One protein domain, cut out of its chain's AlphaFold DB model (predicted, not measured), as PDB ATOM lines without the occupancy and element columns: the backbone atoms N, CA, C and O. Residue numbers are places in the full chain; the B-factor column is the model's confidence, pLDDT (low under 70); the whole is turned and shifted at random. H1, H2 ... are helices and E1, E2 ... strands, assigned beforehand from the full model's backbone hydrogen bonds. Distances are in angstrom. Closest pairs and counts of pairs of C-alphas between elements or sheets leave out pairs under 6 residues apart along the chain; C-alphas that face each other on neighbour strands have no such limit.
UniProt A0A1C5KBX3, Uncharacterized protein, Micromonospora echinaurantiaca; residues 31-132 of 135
ATOM      1  N   LYS A  31     -10.702 -17.787  19.515       74.50
ATOM      2  CA  LYS A  31     -11.260 -16.722  18.665       74.50
ATOM      3  C   LYS A  31     -10.176 -15.863  18.022       74.50
ATOM      4  O   LYS A  31     -10.308 -15.513  16.853       74.50
ATOM      5  N   ASP A  32      -9.114 -15.544  18.750       76.31
ATOM      6  CA  ASP A  32      -7.987 -14.777  18.220       76.31
ATOM      7  C   ASP A  32      -7.271 -15.541  17.100       76.31
ATOM      8  O   ASP A  32      -6.954 -14.954  16.062       76.31
ATOM      9  N   TYR A  33      -7.103 -16.861  17.250       74.56
ATOM     10  CA  TYR A  33      -6.584 -17.723  16.184       74.56
ATOM     11  C   TYR A  33      -7.512 -17.773  14.971       74.56
ATOM     12  O   TYR A  33      -7.038 -17.606  13.847       74.56
ATOM     13  N   ALA A  34      -8.820 -17.947  15.183       76.56
ATOM     14  CA  ALA A  34      -9.798 -17.931  14.097       76.56
ATOM     15  C   ALA A  34      -9.734 -16.603  13.324       76.56
ATOM     16  O   ALA A  34      -9.561 -16.598  12.110       76.56
ATOM     17  N   ASN A  35      -9.754 -15.472  14.037       80.00
ATOM     18  CA  ASN A  35      -9.652 -14.139  13.446       80.00
ATOM     19  C   ASN A  35      -8.346 -13.936  12.671       80.00
ATOM     20  O   ASN A  35      -8.343 -13.285  11.625       80.00
ATOM     21  N   LYS A  36      -7.226 -14.461  13.178       77.88
ATOM     22  CA  LYS A  36      -5.928 -14.377  12.502       77.88
ATOM     23  C   LYS A  36      -5.929 -15.174  11.196       77.88
ATOM     24  O   LYS A  36      -5.492 -14.643  10.179       77.88
ATOM     25  N   LEU A  37      -6.451 -16.400  11.209       78.50
ATOM     26  CA  LEU A  37      -6.552 -17.247  10.019       78.50
ATOM     27  C   LEU A  37      -7.513 -16.642   8.989       78.50
ATOM     28  O   LEU A  37      -7.158 -16.523   7.822       78.50
ATOM     29  N   THR A  38      -8.661 -16.117   9.417       80.00
ATOM     30  CA  THR A  38      -9.563 -15.390   8.513       80.00
ATOM     31  C   THR A  38      -8.892 -14.161   7.894       80.00
ATOM     32  O   THR A  38      -9.004 -13.945   6.692       80.00
ATOM     33  N   LYS A  39      -8.114 -13.382   8.662       80.81
ATOM     34  CA  LYS A  39      -7.324 -12.260   8.112       80.81
ATOM     35  C   LYS A  39      -6.246 -12.700   7.121       80.81
ATOM     36  O   LYS A  39      -5.889 -11.916   6.248       80.81
ATOM     37  N   ALA A  40      -5.724 -13.914   7.263       76.50
ATOM     38  CA  ALA A  40      -4.767 -14.504   6.333       76.50
ATOM     39  C   ALA A  40      -5.431 -15.116   5.082       76.50
ATOM     40  O   ALA A  40      -4.716 -15.586   4.203       76.50
ATOM     41  N   GLY A  41      -6.768 -15.089   4.983       78.44
ATOM     42  CA  GLY A  41      -7.529 -15.581   3.829       78.44
ATOM     43  C   GLY A  41      -8.030 -17.023   3.952       78.44
ATOM     44  O   GLY A  41      -8.399 -17.620   2.947       78.44
ATOM     45  N   PHE A  42      -8.025 -17.598   5.158       80.25
ATOM     46  CA  PHE A  42      -8.641 -18.900   5.415       80.25
ATOM     47  C   PHE A  42     -10.135 -18.723   5.721       80.25
ATOM     48  O   PHE A  42     -10.510 -18.153   6.751       80.25
ATOM     49  N   ASP A  43     -10.988 -19.233   4.839       76.38
ATOM     50  CA  ASP A  43     -12.447 -19.177   4.988       76.38
ATOM     51  C   ASP A  43     -12.983 -20.367   5.798       76.38
ATOM     52  O   ASP A  43     -12.397 -21.434   5.776       76.38
ATOM     53  N   SER A  44     -14.116 -20.251   6.498       75.44
ATOM     54  CA  SER A  44     -14.770 -21.408   7.160       75.44
ATOM     55  C   SER A  44     -13.894 -22.208   8.148       75.44
ATOM     56  O   SER A  44     -14.072 -23.413   8.314       75.44
ATOM     57  N   VAL A  45     -12.958 -21.548   8.833       79.38
ATOM     58  CA  VAL A  45     -12.051 -22.200   9.790       79.38
ATOM     59  C   VAL A  45     -12.759 -22.538  11.099       79.38
ATOM     60  O   VAL A  45     -13.400 -21.684  11.719       79.38
ATOM     61  N   ARG A  46     -12.572 -23.768  11.580       81.50
ATOM     62  CA  ARG A  46     -12.944 -24.187  12.937       81.50
ATOM     63  C   ARG A  46     -11.694 -24.397  13.772       81.50
ATOM     64  O   ARG A  46     -10.779 -25.081  13.340       81.50
ATOM     65  N   VAL A  47     -11.669 -23.832  14.974       80.75
ATOM     66  CA  VAL A  47     -10.520 -23.918  15.884       80.75
ATOM     67  C   VAL A  47     -10.885 -24.750  17.103       80.75
ATOM     68  O   VAL A  47     -11.869 -24.456  17.781       80.75
ATOM     69  N   SER A  48     -10.059 -25.746  17.405       80.00
ATOM     70  CA  SER A  48     -10.203 -26.626  18.561       80.00
ATOM     71  C   SER A  48      -8.904 -26.669  19.359       80.00
ATOM     72  O   SER A  48      -7.822 -26.840  18.804       80.00
ATOM     73  N   ALA A  49      -8.998 -26.520  20.679       79.62
ATOM     74  CA  ALA A  49      -7.847 -26.663  21.566       79.62
ATOM     75  C   ALA A  49      -7.632 -28.142  21.921       79.62
ATOM     76  O   ALA A  49      -8.506 -28.787  22.505       79.62
ATOM     77  N   GLU A  50      -6.447 -28.673  21.627       78.19
ATOM     78  CA  GLU A  50      -6.020 -29.976  22.126       78.19
ATOM     79  C   GLU A  50      -5.522 -29.802  23.563       78.19
ATOM     80  O   GLU A  50      -4.543 -29.093  23.824       78.19
ATOM     81  N   THR A  51      -6.184 -30.459  24.517       79.44
ATOM     82  CA  THR A  51      -5.809 -30.388  25.934       79.44
ATOM     83  C   THR A  51      -5.309 -31.736  26.429       79.44
ATOM     84  O   THR A  51      -5.943 -32.771  26.232       79.44
ATOM     85  N   LYS A  52      -4.174 -31.736  27.132       76.88
ATOM     86  CA  LYS A  52      -3.688 -32.908  27.866       76.88
ATOM     87  C   LYS A  52      -3.944 -32.724  29.350       76.88
ATOM     88  O   LYS A  52      -3.694 -31.665  29.929       76.88
ATOM     89  N   THR A  53      -4.445 -33.784  29.980       80.38
ATOM     90  CA  THR A  53      -4.599 -33.835  31.434       80.38
ATOM     91  C   THR A  53      -3.386 -34.530  32.034       80.38
ATOM     92  O   THR A  53      -3.115 -35.683  31.720       80.38
ATOM     93  N   SER A  54      -2.665 -33.839  32.912       75.94
ATOM     94  CA  SER A  54      -1.539 -34.391  33.664       75.94
ATOM     95  C   SER A  54      -1.814 -34.366  35.168       75.94
ATOM     96  O   SER A  54      -2.635 -33.594  35.675       75.94
ATOM     97  N   MET A  55      -1.128 -35.240  35.903       75.06
ATOM     98  CA  MET A  55      -1.154 -35.273  37.363       75.06
ATOM     99  C   MET A  55       0.098 -34.579  37.897       75.06
ATOM    100  O   MET A  55       1.210 -35.042  37.666       75.06
ATOM    101  N   ARG A  56      -0.067 -33.478  38.639       70.25
ATOM    102  CA  ARG A  56       1.049 -32.788  39.308       70.25
ATOM    103  C   ARG A  56       0.721 -32.602  40.781       70.25
ATOM    104  O   ARG A  56      -0.269 -31.951  41.104       70.25
ATOM    105  N   LYS A  57       1.560 -33.144  41.673       80.44
ATOM    106  CA  LYS A  57       1.360 -33.090  43.137       80.44
ATOM    107  C   LYS A  57      -0.067 -33.516  43.542       80.44
ATOM    108  O   LYS A  57      -0.765 -32.770  44.219       80.44
ATOM    109  N   ASN A  58      -0.529 -34.668  43.050       76.38
ATOM    110  CA  ASN A  58      -1.876 -35.216  43.292       76.38
ATOM    111  C   ASN A  58      -3.057 -34.329  42.850       76.38
ATOM    112  O   ASN A  58      -4.202 -34.613  43.194       76.38
ATOM    113  N   ARG A  59      -2.818 -33.287  42.044       77.06
ATOM    114  CA  ARG A  59      -3.865 -32.447  41.455       77.06
ATOM    115  C   ARG A  59      -3.905 -32.639  39.941       77.06
ATOM    116  O   ARG A  59      -2.875 -32.526  39.272       77.06
ATOM    117  N   LYS A  60      -5.108 -32.873  39.403       79.56
ATOM    118  CA  LYS A  60      -5.358 -32.863  37.956       79.56
ATOM    119  C   LYS A  60      -5.102 -31.457  37.418       79.56
ATOM    120  O   LYS A  60      -5.650 -30.477  37.930       79.56
ATOM    121  N   ARG A  61      -4.265 -31.360  36.394       77.25
ATOM    122  CA  ARG A  61      -3.998 -30.135  35.643       77.25
ATOM    123  C   ARG A  61      -4.345 -30.398  34.188       77.25
ATOM    124  O   ARG A  61      -3.897 -31.390  33.626       77.25
ATOM    125  N   LYS A  62      -5.152 -29.520  33.600       76.69
ATOM    126  CA  LYS A  62      -5.350 -29.463  32.153       76.69
ATOM    127  C   LYS A  62      -4.365 -28.442  31.598       76.69
ATOM    128  O   LYS A  62      -4.182 -27.394  32.214       76.69
ATOM    129  N   SER A  63      -3.715 -28.779  30.496       69.12
ATOM    130  CA  SER A  63      -2.862 -27.868  29.740       69.12
ATOM    131  C   SER A  63      -3.226 -27.993  28.275       69.12
ATOM    132  O   SER A  63      -3.283 -29.111  27.761       69.12
ATOM    133  N   THR A  64      -3.440 -26.865  27.613       75.00
ATOM    134  CA  THR A  64      -3.501 -26.813  26.153       75.00
ATOM    135  C   THR A  64      -2.112 -27.132  25.614       75.00
ATOM    136  O   THR A  64      -1.115 -26.618  26.122       75.00
ATOM    137  N   VAL A  65      -2.037 -28.056  24.659       76.81
ATOM    138  CA  VAL A  65      -0.777 -28.521  24.056       76.81
ATOM    139  C   VAL A  65      -0.681 -28.177  22.579       76.81
ATOM    140  O   VAL A  65       0.425 -28.029  22.068       76.81
ATOM    141  N   ALA A  66      -1.818 -27.992  21.911       76.81
ATOM    142  CA  ALA A  66      -1.893 -27.519  20.541       76.81
ATOM    143  C   ALA A  66      -3.250 -26.860  20.272       76.81
ATOM    144  O   ALA A  66      -4.220 -27.086  20.996       76.81
ATOM    145  N   TYR A  67      -3.306 -26.071  19.209       80.12
ATOM    146  CA  TYR A  67      -4.534 -25.659  18.553       80.12
ATOM    147  C   TYR A  67      -4.595 -26.353  17.199       80.12
ATOM    148  O   TYR A  67      -3.626 -26.325  16.442       80.12
ATOM    149  N   VAL A  68      -5.725 -26.991  16.929       84.38
ATOM    150  CA  VAL A  68      -6.034 -27.645  15.662       84.38
ATOM    151  C   VAL A  68      -7.037 -26.769  14.927       84.38
ATOM    152  O   VAL A  68      -8.025 -26.320  15.517       84.38
ATOM    153  N   PHE A  69      -6.772 -26.508  13.656       84.19
ATOM    154  CA  PHE A  69      -7.624 -25.729  12.780       84.19
ATOM    155  C   PHE A  69      -8.100 -26.624  11.648       84.19
ATOM    156  O   PHE A  69      -7.299 -27.097  10.850       84.19
ATOM    157  N   THR A  70      -9.403 -26.840  11.582       86.50
ATOM    158  CA  THR A  70     -10.029 -27.557  10.478       86.50
ATOM    159  C   THR A  70     -10.487 -26.529   9.462       86.50
ATOM    160  O   THR A  70     -11.254 -25.617   9.797       86.50
ATOM    161  N   TRP A  71      -9.998 -26.654   8.235       87.31
ATOM    162  CA  TRP A  71     -10.303 -25.747   7.145       87.31
ATOM    163  C   TRP A  71     -10.933 -26.498   5.978       87.31
ATOM    164  O   TRP A  71     -10.334 -27.411   5.423       87.31
ATOM    165  N   THR A  72     -12.140 -26.093   5.587       86.12
ATOM    166  CA  THR A  72     -12.783 -26.602   4.376       86.12
ATOM    167  C   THR A  72     -12.328 -25.779   3.173       86.12
ATOM    168  O   THR A  72     -12.646 -24.593   3.068       86.12
ATOM    169  N   VAL A  73     -11.585 -26.414   2.271       82.69
ATOM    170  CA  VAL A  73     -11.059 -25.821   1.042       82.69
ATOM    171  C   VAL A  73     -11.868 -26.327  -0.136       82.69
ATOM    172  O   VAL A  73     -11.946 -27.529  -0.345       82.69
ATOM    173  N   ASN A  74     -12.391 -25.408  -0.939       72.25
ATOM    174  CA  ASN A  74     -12.752 -25.706  -2.320       72.25
ATOM    175  C   ASN A  74     -11.673 -25.096  -3.208       72.25
ATOM    176  O   ASN A  74     -11.168 -24.000  -2.919       72.25
ATOM    177  N   THR A  75     -11.331 -25.763  -4.292       61.78
ATOM    178  CA  THR A  75     -10.587 -25.162  -5.383       61.78
ATOM    179  C   THR A  75     -11.553 -24.689  -6.459       61.78
ATOM    180  O   THR A  75     -12.670 -25.170  -6.603       61.78
ATOM    181  N   ASP A  76     -11.126 -23.712  -7.254       61.41
ATOM    182  CA  ASP A  76     -11.948 -23.206  -8.361       61.41
ATOM    183  C   ASP A  76     -12.180 -24.253  -9.472       61.41
ATOM    184  O   ASP A  76     -12.910 -23.982 -10.425       61.41
ATOM    185  N   ALA A  77     -11.519 -25.416  -9.393       54.19
ATOM    186  CA  ALA A  77     -11.595 -26.476 -10.391       54.19
ATOM    187  C   ALA A  77     -12.710 -27.499 -10.105       54.19
ATOM    188  O   ALA A  77     -13.255 -28.047 -11.062       54.19
ATOM    189  N   ASP A  78     -13.087 -27.715  -8.837       58.25
ATOM    190  CA  ASP A  78     -14.104 -28.692  -8.429       58.25
ATOM    191  C   ASP A  78     -14.960 -28.136  -7.264       58.25
ATOM    192  O   ASP A  78     -14.419 -27.591  -6.304       58.25
ATOM    193  N   PRO A  79     -16.306 -28.233  -7.299       64.12
ATOM    194  CA  PRO A  79     -17.145 -27.897  -6.142       64.12
ATOM    195  C   PRO A  79     -16.967 -28.840  -4.934       64.12
ATOM    196  O   PRO A  79     -17.561 -28.588  -3.881       64.12
ATOM    197  N   THR A  80     -16.226 -29.936  -5.084       77.75
ATOM    198  CA  THR A  80     -15.895 -30.881  -4.019       77.75
ATOM    199  C   THR A  80     -14.956 -30.220  -3.017       77.75
ATOM    200  O   THR A  80     -13.960 -29.615  -3.380       77.75
ATOM    201  N   SER A  81     -15.281 -30.324  -1.731       81.19
ATOM    202  CA  SER A  81     -14.490 -29.714  -0.665       81.19
ATOM    203  C   SER A  81     -13.469 -30.690  -0.083       81.19
ATOM    204  O   SER A  81     -13.847 -31.806   0.277       81.19
ATOM    205  N   CYS A  82     -12.229 -30.249   0.123       84.88
ATOM    206  CA  CYS A  82     -11.271 -30.914   1.002       84.88
ATOM    207  C   CYS A  82     -11.382 -30.392   2.430       84.88
ATOM    208  O   CYS A  82     -11.514 -29.190   2.659       84.88
ATOM    209  N   GLU A  83     -11.230 -31.285   3.399       87.88
ATOM    210  CA  GLU A  83     -10.953 -30.910   4.779       87.88
ATOM    211  C   GLU A  83      -9.442 -30.934   5.012       87.88
ATOM    212  O   GLU A  83      -8.787 -31.948   4.794       87.88
ATOM    213  N   VAL A  84      -8.876 -29.800   5.415       87.69
ATOM    214  CA  VAL A  84      -7.454 -29.648   5.713       87.69
ATOM    215  C   VAL A  84      -7.297 -29.380   7.203       87.69
ATOM    216  O   VAL A  84      -7.825 -28.392   7.722       87.69
ATOM    217  N   THR A  85      -6.540 -30.233   7.885       88.38
ATOM    218  CA  THR A  85      -6.206 -30.074   9.300       88.38
ATOM    219  C   THR A  85      -4.857 -29.385   9.429       88.38
ATOM    220  O   THR A  85      -3.830 -29.860   8.943       88.38
ATOM    221  N   LEU A  86      -4.853 -28.251  10.118       86.31
ATOM    222  CA  LEU A  86      -3.670 -27.461  10.422       86.31
ATOM    223  C   LEU A  86      -3.402 -27.516  11.924       86.31
ATOM    224  O   LEU A  86      -4.330 -27.341  12.712       86.31
ATOM    225  N   ARG A  87      -2.150 -27.669  12.356       83.25
ATOM    226  CA  ARG A  87      -1.817 -27.673  13.789       83.25
ATOM    227  C   ARG A  87      -0.800 -26.617  14.159       83.25
ATOM    228  O   ARG A  87       0.263 -26.510  13.555       83.25
ATOM    229  N   HIS A  88      -1.106 -25.898  15.234       80.94
ATOM    230  CA  HIS A  88      -0.195 -25.009  15.934       80.94
ATOM    231  C   HIS A  88       0.146 -25.571  17.323       80.94
ATOM    232  O   HIS A  88      -0.740 -25.678  18.175       80.94
ATOM    233  N   PRO A  89       1.408 -25.919  17.606       75.19
ATOM    234  CA  PRO A  89       1.802 -26.368  18.934       75.19
ATOM    235  C   PRO A  89       1.759 -25.220  19.959       75.19
ATOM    236  O   PRO A  89       2.346 -24.164  19.752       75.19
ATOM    237  N   ALA A  90       1.134 -25.442  21.118       70.12
ATOM    238  CA  ALA A  90       0.922 -24.420  22.151       70.12
ATOM    239  C   ALA A  90       2.119 -24.244  23.116       70.12
ATOM    240  O   ALA A  90       1.946 -23.736  24.223       70.12
ATOM    241  N   TYR A  91       3.333 -24.677  22.738       57.47
ATOM    242  CA  TYR A  91       4.479 -24.815  23.656       57.47
ATOM    243  C   TYR A  91       5.012 -23.502  24.267       57.47
ATOM    244  O   TYR A  91       5.819 -23.586  25.184       57.47
ATOM    245  N   ASN A  92       4.556 -22.313  23.851       48.78
ATOM    246  CA  ASN A  92       4.901 -21.038  24.494       48.78
ATOM    247  C   ASN A  92       3.688 -20.090  24.513       48.78
ATOM    248  O   ASN A  92       3.405 -19.400  23.535       48.78
ATOM    249  N   SER A  93       2.985 -20.047  25.648       48.47
ATOM    250  CA  SER A  93       1.727 -19.307  25.864       48.47
ATOM    251  C   SER A  93       1.813 -17.784  25.724       48.47
ATOM    252  O   SER A  93       0.777 -17.130  25.683       48.47
ATOM    253  N   ASP A  94       3.011 -17.210  25.624       42.97
ATOM    254  CA  ASP A  94       3.188 -15.749  25.616       42.97
ATOM    255  C   ASP A  94       3.352 -15.187  24.196       42.97
ATOM    256  O   ASP A  94       3.510 -13.984  23.981       42.97
ATOM    257  N   SER A  95       3.302 -16.068  23.199       43.34
ATOM    258  CA  SER A  95       3.579 -15.749  21.815       43.34
ATOM    259  C   SER A  95       2.439 -16.226  20.918       43.34
ATOM    260  O   SER A  95       2.588 -17.148  20.126       43.34
ATOM    261  N   LEU A  96       1.359 -15.439  20.892       49.56
ATOM    262  CA  LEU A  96       0.555 -15.249  19.667       49.56
ATOM    263  C   LEU A  96       1.413 -14.688  18.495       49.56
ATOM    264  O   LEU A  96       0.931 -14.477  17.379       49.56
ATOM    265  N   ARG A  97       2.702 -14.415  18.755       43.94
ATOM    266  CA  ARG A  97       3.732 -13.896  17.857       43.94
ATOM    267  C   ARG A  97       4.405 -15.015  17.070       43.94
ATOM    268  O   ARG A  97       5.560 -15.350  17.289       43.94
ATOM    269  N   GLY A  98       3.681 -15.560  16.112       52.81
ATOM    270  CA  GLY A  98       4.309 -16.361  15.076       52.81
ATOM    271  C   GLY A  98       3.297 -17.038  14.184       52.81
ATOM    272  O   GLY A  98       2.237 -17.481  14.631       52.81
ATOM    273  N   ASP A  99       3.627 -17.088  12.905       61.97
ATOM    274  CA  ASP A  99       2.985 -17.969  11.952       61.97
ATOM    275  C   ASP A  99       3.754 -19.290  12.051       61.97
ATOM    276  O   ASP A  99       4.694 -19.543  11.297       61.97
ATOM    277  N   HIS A 100       3.355 -20.159  12.988       72.56
ATOM    278  CA  HIS A 100       3.965 -21.486  13.168       72.56
ATOM    279  C   HIS A 100       2.923 -22.605  13.199       72.56
ATOM    280  O   HIS A 100       2.711 -23.229  14.235       72.56
ATOM    281  N   TRP A 101       2.233 -22.842  12.095       78.62
ATOM    282  CA  TRP A 101       1.353 -23.989  11.941       78.62
ATOM    283  C   TRP A 101       1.769 -24.817  10.727       78.62
ATOM    284  O   TRP A 101       2.358 -24.295   9.782       78.62
ATOM    285  N   ASN A 102       1.472 -26.111  10.777       82.56
ATOM    286  CA  ASN A 102       1.773 -27.061   9.709       82.56
ATOM    287  C   ASN A 102       0.482 -27.729   9.244       82.56
ATOM    288  O   ASN A 102      -0.466 -27.827  10.025       82.56
ATOM    289  N   ILE A 103       0.460 -28.194   7.997       85.69
ATOM    290  CA  ILE A 103      -0.597 -29.080   7.508       85.69
ATOM    291  C   ILE A 103      -0.290 -30.472   8.062       85.69
ATOM    292  O   ILE A 103       0.806 -30.977   7.832       85.69
ATOM    293  N   GLU A 104      -1.214 -31.044   8.827       86.25
ATOM    294  CA  GLU A 104      -1.074 -32.402   9.365       86.25
ATOM    295  C   GLU A 104      -1.886 -33.410   8.570       86.25
ATOM    296  O   GLU A 104      -1.394 -34.504   8.329       86.25
ATOM    297  N   GLU A 105      -3.091 -33.048   8.130       87.06
ATOM    298  CA  GLU A 105      -3.980 -33.978   7.436       87.06
ATOM    299  C   GLU A 105      -4.715 -33.283   6.288       87.06
ATOM    300  O   GLU A 105      -5.016 -32.086   6.345       87.06
ATOM    301  N   VAL A 106      -5.042 -34.060   5.259       86.06
ATOM    302  CA  VAL A 106      -5.985 -33.695   4.198       86.06
ATOM    303  C   VAL A 106      -6.955 -34.861   4.009       86.06
ATOM    304  O   VAL A 106      -6.519 -35.974   3.733       86.06
ATOM    305  N   ASN A 107      -8.264 -34.625   4.145       86.31
ATOM    306  CA  ASN A 107      -9.318 -35.647   4.063       86.31
ATOM    307  C   ASN A 107      -9.011 -36.888   4.923       86.31
ATOM    308  O   ASN A 107      -8.943 -38.007   4.411       86.31
ATOM    309  N   ASP A 108      -8.767 -36.670   6.218       83.75
ATOM    310  CA  ASP A 108      -8.426 -37.714   7.199       83.75
ATOM    311  C   ASP A 108      -7.153 -38.523   6.859       83.75
ATOM    312  O   ASP A 108      -6.946 -39.624   7.374       83.75
ATOM    313  N   THR A 109      -6.299 -38.005   5.968       83.56
ATOM    314  CA  THR A 109      -5.030 -38.632   5.582       83.56
ATOM    315  C   THR A 109      -3.860 -37.773   6.035       83.56
ATOM    316  O   THR A 109      -3.741 -36.624   5.609       83.56
ATOM    317  N   ASP A 110      -2.978 -38.347   6.856       85.38
ATOM    318  CA  ASP A 110      -1.758 -37.692   7.332       85.38
ATOM    319  C   ASP A 110      -0.861 -37.255   6.161       85.38
ATOM    320  O   ASP A 110      -0.558 -38.037   5.251       85.38
ATOM    321  N   VAL A 111      -0.384 -36.012   6.207       82.75
ATOM    322  CA  VAL A 111       0.585 -35.457   5.262       82.75
ATOM    323  C   VAL A 111       1.827 -34.975   6.007       82.75
ATOM    324  O   VAL A 111       1.785 -34.086   6.853       82.75
ATOM    325  N   GLU A 112       2.978 -35.556   5.681       79.06
ATOM    326  CA  GLU A 112       4.251 -35.153   6.276       79.06
ATOM    327  C   GLU A 112       5.003 -34.169   5.374       79.06
ATOM    328  O   GLU A 112       5.132 -34.357   4.164       79.06
ATOM    329  N   GLY A 113       5.546 -33.111   5.980       72.62
ATOM    330  CA  GLY A 113       6.438 -32.164   5.301       72.62
ATOM    331  C   GLY A 113       5.744 -31.170   4.367       72.62
ATOM    332  O   GLY A 113       6.421 -30.450   3.631       72.62
ATOM    333  N   TRP A 114       4.415 -31.093   4.393       75.38
ATOM    334  CA  TRP A 114       3.670 -30.167   3.552       75.38
ATOM    335  C   TRP A 114       3.756 -28.728   4.060       75.38
ATOM    336  O   TRP A 114       3.368 -28.405   5.180       75.38
ATOM    337  N   GLY A 115       4.217 -27.844   3.174       63.16
ATOM    338  CA  GLY A 115       3.963 -26.414   3.290       63.16
ATOM    339  C   GLY A 115       4.794 -25.627   4.299       63.16
ATOM    340  O   GLY A 115       4.383 -24.530   4.624       63.16
ATOM    341  N   GLY A 116       5.979 -26.065   4.729       67.19
ATOM    342  CA  GLY A 116       6.876 -25.212   5.532       67.19
ATOM    343  C   GLY A 116       6.250 -24.658   6.830       67.19
ATOM    344  O   GLY A 116       5.241 -25.161   7.308       67.19
ATOM    345  N   ASN A 117       6.849 -23.610   7.413       71.62
ATOM    346  CA  ASN A 117       6.272 -22.928   8.580       71.62
ATOM    347  C   ASN A 117       5.149 -21.982   8.120       71.62
ATOM    348  O   ASN A 117       5.439 -20.863   7.702       71.62
ATOM    349  N   SER A 118       3.892 -22.410   8.252       76.00
ATOM    350  CA  SER A 118       2.668 -21.635   7.968       76.00
ATOM    351  C   SER A 118       2.430 -21.263   6.507       76.00
ATOM    352  O   SER A 118       2.523 -20.086   6.138       76.00
ATOM    353  N   PRO A 119       2.088 -22.239   5.655       81.06
ATOM    354  CA  PRO A 119       1.759 -21.968   4.261       81.06
ATOM    355  C   PRO A 119       0.527 -21.057   4.152       81.06
ATOM    356  O   PRO A 119      -0.481 -21.307   4.777       81.06
ATOM    357  N   GLY A 120       0.532 -20.012   3.324       83.44
ATOM    358  CA  GLY A 120      -0.707 -19.256   3.064       83.44
ATOM    359  C   GLY A 120      -1.802 -20.116   2.397       83.44
ATOM    360  O   GLY A 120      -1.489 -21.181   1.856       83.44
ATOM    361  N   PRO A 121      -3.067 -19.658   2.351       84.81
ATOM    362  CA  PRO A 121      -4.176 -20.424   1.769       84.81
ATOM    363  C   PRO A 121      -3.932 -20.775   0.294       84.81
ATOM    364  O   PRO A 121      -4.208 -21.894  -0.134       84.81
ATOM    365  N   ASP A 122      -3.314 -19.871  -0.472       84.31
ATOM    366  CA  ASP A 122      -2.930 -20.133  -1.864       84.31
ATOM    367  C   ASP A 122      -1.856 -21.217  -1.977       84.31
ATOM    368  O   ASP A 122      -1.896 -22.042  -2.890       84.31
ATOM    369  N   LYS A 123      -0.916 -21.269  -1.021       86.31
ATOM    370  CA  LYS A 123       0.105 -22.320  -0.994       86.31
ATOM    371  C   LYS A 123      -0.503 -23.671  -0.630       86.31
ATOM    372  O   LYS A 123      -0.115 -24.670  -1.225       86.31
ATOM    373  N   VAL A 124      -1.472 -23.712   0.285       86.00
ATOM    374  CA  VAL A 124      -2.232 -24.937   0.585       86.00
ATOM    375  C   VAL A 124      -2.987 -25.412  -0.660       86.00
ATOM    376  O   VAL A 124      -2.836 -26.564  -1.047       86.00
ATOM    377  N   ARG A 125      -3.723 -24.526  -1.347       85.50
ATOM    378  CA  ARG A 125      -4.417 -24.860  -2.606       85.50
ATOM    379  C   ARG A 125      -3.456 -25.364  -3.683       85.50
ATOM    380  O   ARG A 125      -3.772 -26.318  -4.388       85.50
ATOM    381  N   GLN A 126      -2.279 -24.749  -3.806       84.94
ATOM    382  CA  GLN A 126      -1.231 -25.218  -4.710       84.94
ATOM    383  C   GLN A 126      -0.769 -26.637  -4.343       84.94
ATOM    384  O   GLN A 126      -0.671 -27.475  -5.232       84.94
ATOM    385  N   LEU A 127      -0.517 -26.917  -3.059       86.94
ATOM    386  CA  LEU A 127      -0.087 -28.239  -2.589       86.94
ATOM    387  C   LEU A 127      -1.154 -29.310  -2.841       86.94
ATOM    388  O   LEU A 127      -0.822 -30.384  -3.331       86.94
ATOM    389  N   LEU A 128      -2.431 -29.008  -2.586       86.81
ATOM    390  CA  LEU A 128      -3.536 -29.924  -2.891       86.81
ATOM    391  C   LEU A 128      -3.507 -30.350  -4.367       86.81
ATOM    392  O   LEU A 128      -3.532 -31.545  -4.663       86.81
ATOM    393  N   ARG A 129      -3.316 -29.392  -5.286       84.94
ATOM    394  CA  ARG A 129      -3.185 -29.672  -6.725       84.94
ATOM    395  C   ARG A 129      -1.910 -30.444  -7.068       84.94
ATOM    396  O   ARG A 129      -1.973 -31.404  -7.828       84.94
ATOM    397  N   GLU A 130      -0.759 -30.050  -6.519       86.56
ATOM    398  CA  GLU A 130       0.536 -30.718  -6.752       86.56
ATOM    399  C   GLU A 130       0.510 -32.193  -6.328       86.56
ATOM    400  O   GLU A 130       1.155 -33.037  -6.951       86.56
ATOM    401  N   HIS A 131      -0.270 -32.509  -5.298       84.81
ATOM    402  CA  HIS A 131      -0.415 -33.852  -4.758       84.81
ATOM    403  C   HIS A 131      -1.676 -34.591  -5.239       84.81
ATOM    404  O   HIS A 131      -1.933 -35.697  -4.769       84.81
ATOM    405  N   ASN A 132      -2.397 -34.053  -6.230       82.88
ATOM    406  CA  ASN A 132      -3.585 -34.654  -6.855       82.88
ATOM    407  C   ASN A 132      -4.759 -34.909  -5.891       82.88
ATOM    408  O   ASN A 132      -5.490 -35.888  -6.048       82.88
TER     409      ASN A 132
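This is residues 31 to 132 of the 135 residues of an uncharacterized protein of Micromonospora echinaurantiaca (UniProt A0A1C5KBX3). Look first for a long, twisted sheet of four antiparallel strands, its length made by the hairpin of E1 and E2, whose tip, residues 55 to 60, sticks out free at one end. Two short helices, H1 and H2, cover parts of one face, H1 over E1 and E2 and H2 by E2, E3 and E4. The 102 printed residues hold two named helices and four named strands, along the chain H1, E1, E2, E3, E4, H2; the sheet's order is E1, E2, E3, E4, and the class is mixed, helices and strands. The whole is only just compact, close to loose, with a radius of gyration of the C-alphas of 15.2 A, and spans 55 by 26 by 22 A.

Begin with E2, residues 59 to 75, an inner strand. Its neighbour E1, residues 45 to 56, is an edge strand and forms an antiparallel hairpin with it at 161 degrees; find N 48 and O 68 within hydrogen-bond range at 2.8 A. On the other side of E2 is E3, residues 78 to 89, again a hairpin, at 153 degrees, with N 69 and O 86 2.7 A apart. The edge strand E4, residues 102 to 106, forms a hairpin with E3 at 141 degrees, with N 85 and O 105 2.9 A apart. The four strands make a meander, each the antiparallel neighbour of the one before. H1, residues 31 to 39, and H2, residues 121 to 130, are on the same face, which gives two layers, helices on one face of a sheet. H1 has a height over the sheet of 9.3 A and runs along the strands, at 21 degrees to E2 on the local plane; its closest C-alphas to E1 are those of Ala 34 and Val 47, 6.3 A apart. For H2 and E2 the closest C-alphas are those of Thr 75 and Arg 125, 6.8 A apart. H1 and H2 are apart. Every O i to N i+4 pair is within hydrogen-bond range in H1 and H2.

Find C-alpha 31 at (-11.260, -16.722, 18.665), where H1 begins its 12.1 A. E1 is 34.0 A long, E3 31.7 A and E4 11.6 A. E2 runs 47.9 A, from C-alpha 59 at (-3.865, -32.447, 41.455) to C-alpha 75. H2, 14.2 A, ends at C-alpha 130, (0.536, -30.718, -6.752).

The C-alphas farthest apart are those of Lys 57 and Ala 77, 55.5 A. The printed part has no cut. The links E3 to E4 and E4 to H2 are long. Mean pLDDT of the printed part is 76.5; look for values under 70 at residues 63, 75 to 79, 91 to 99 and 115 to 116.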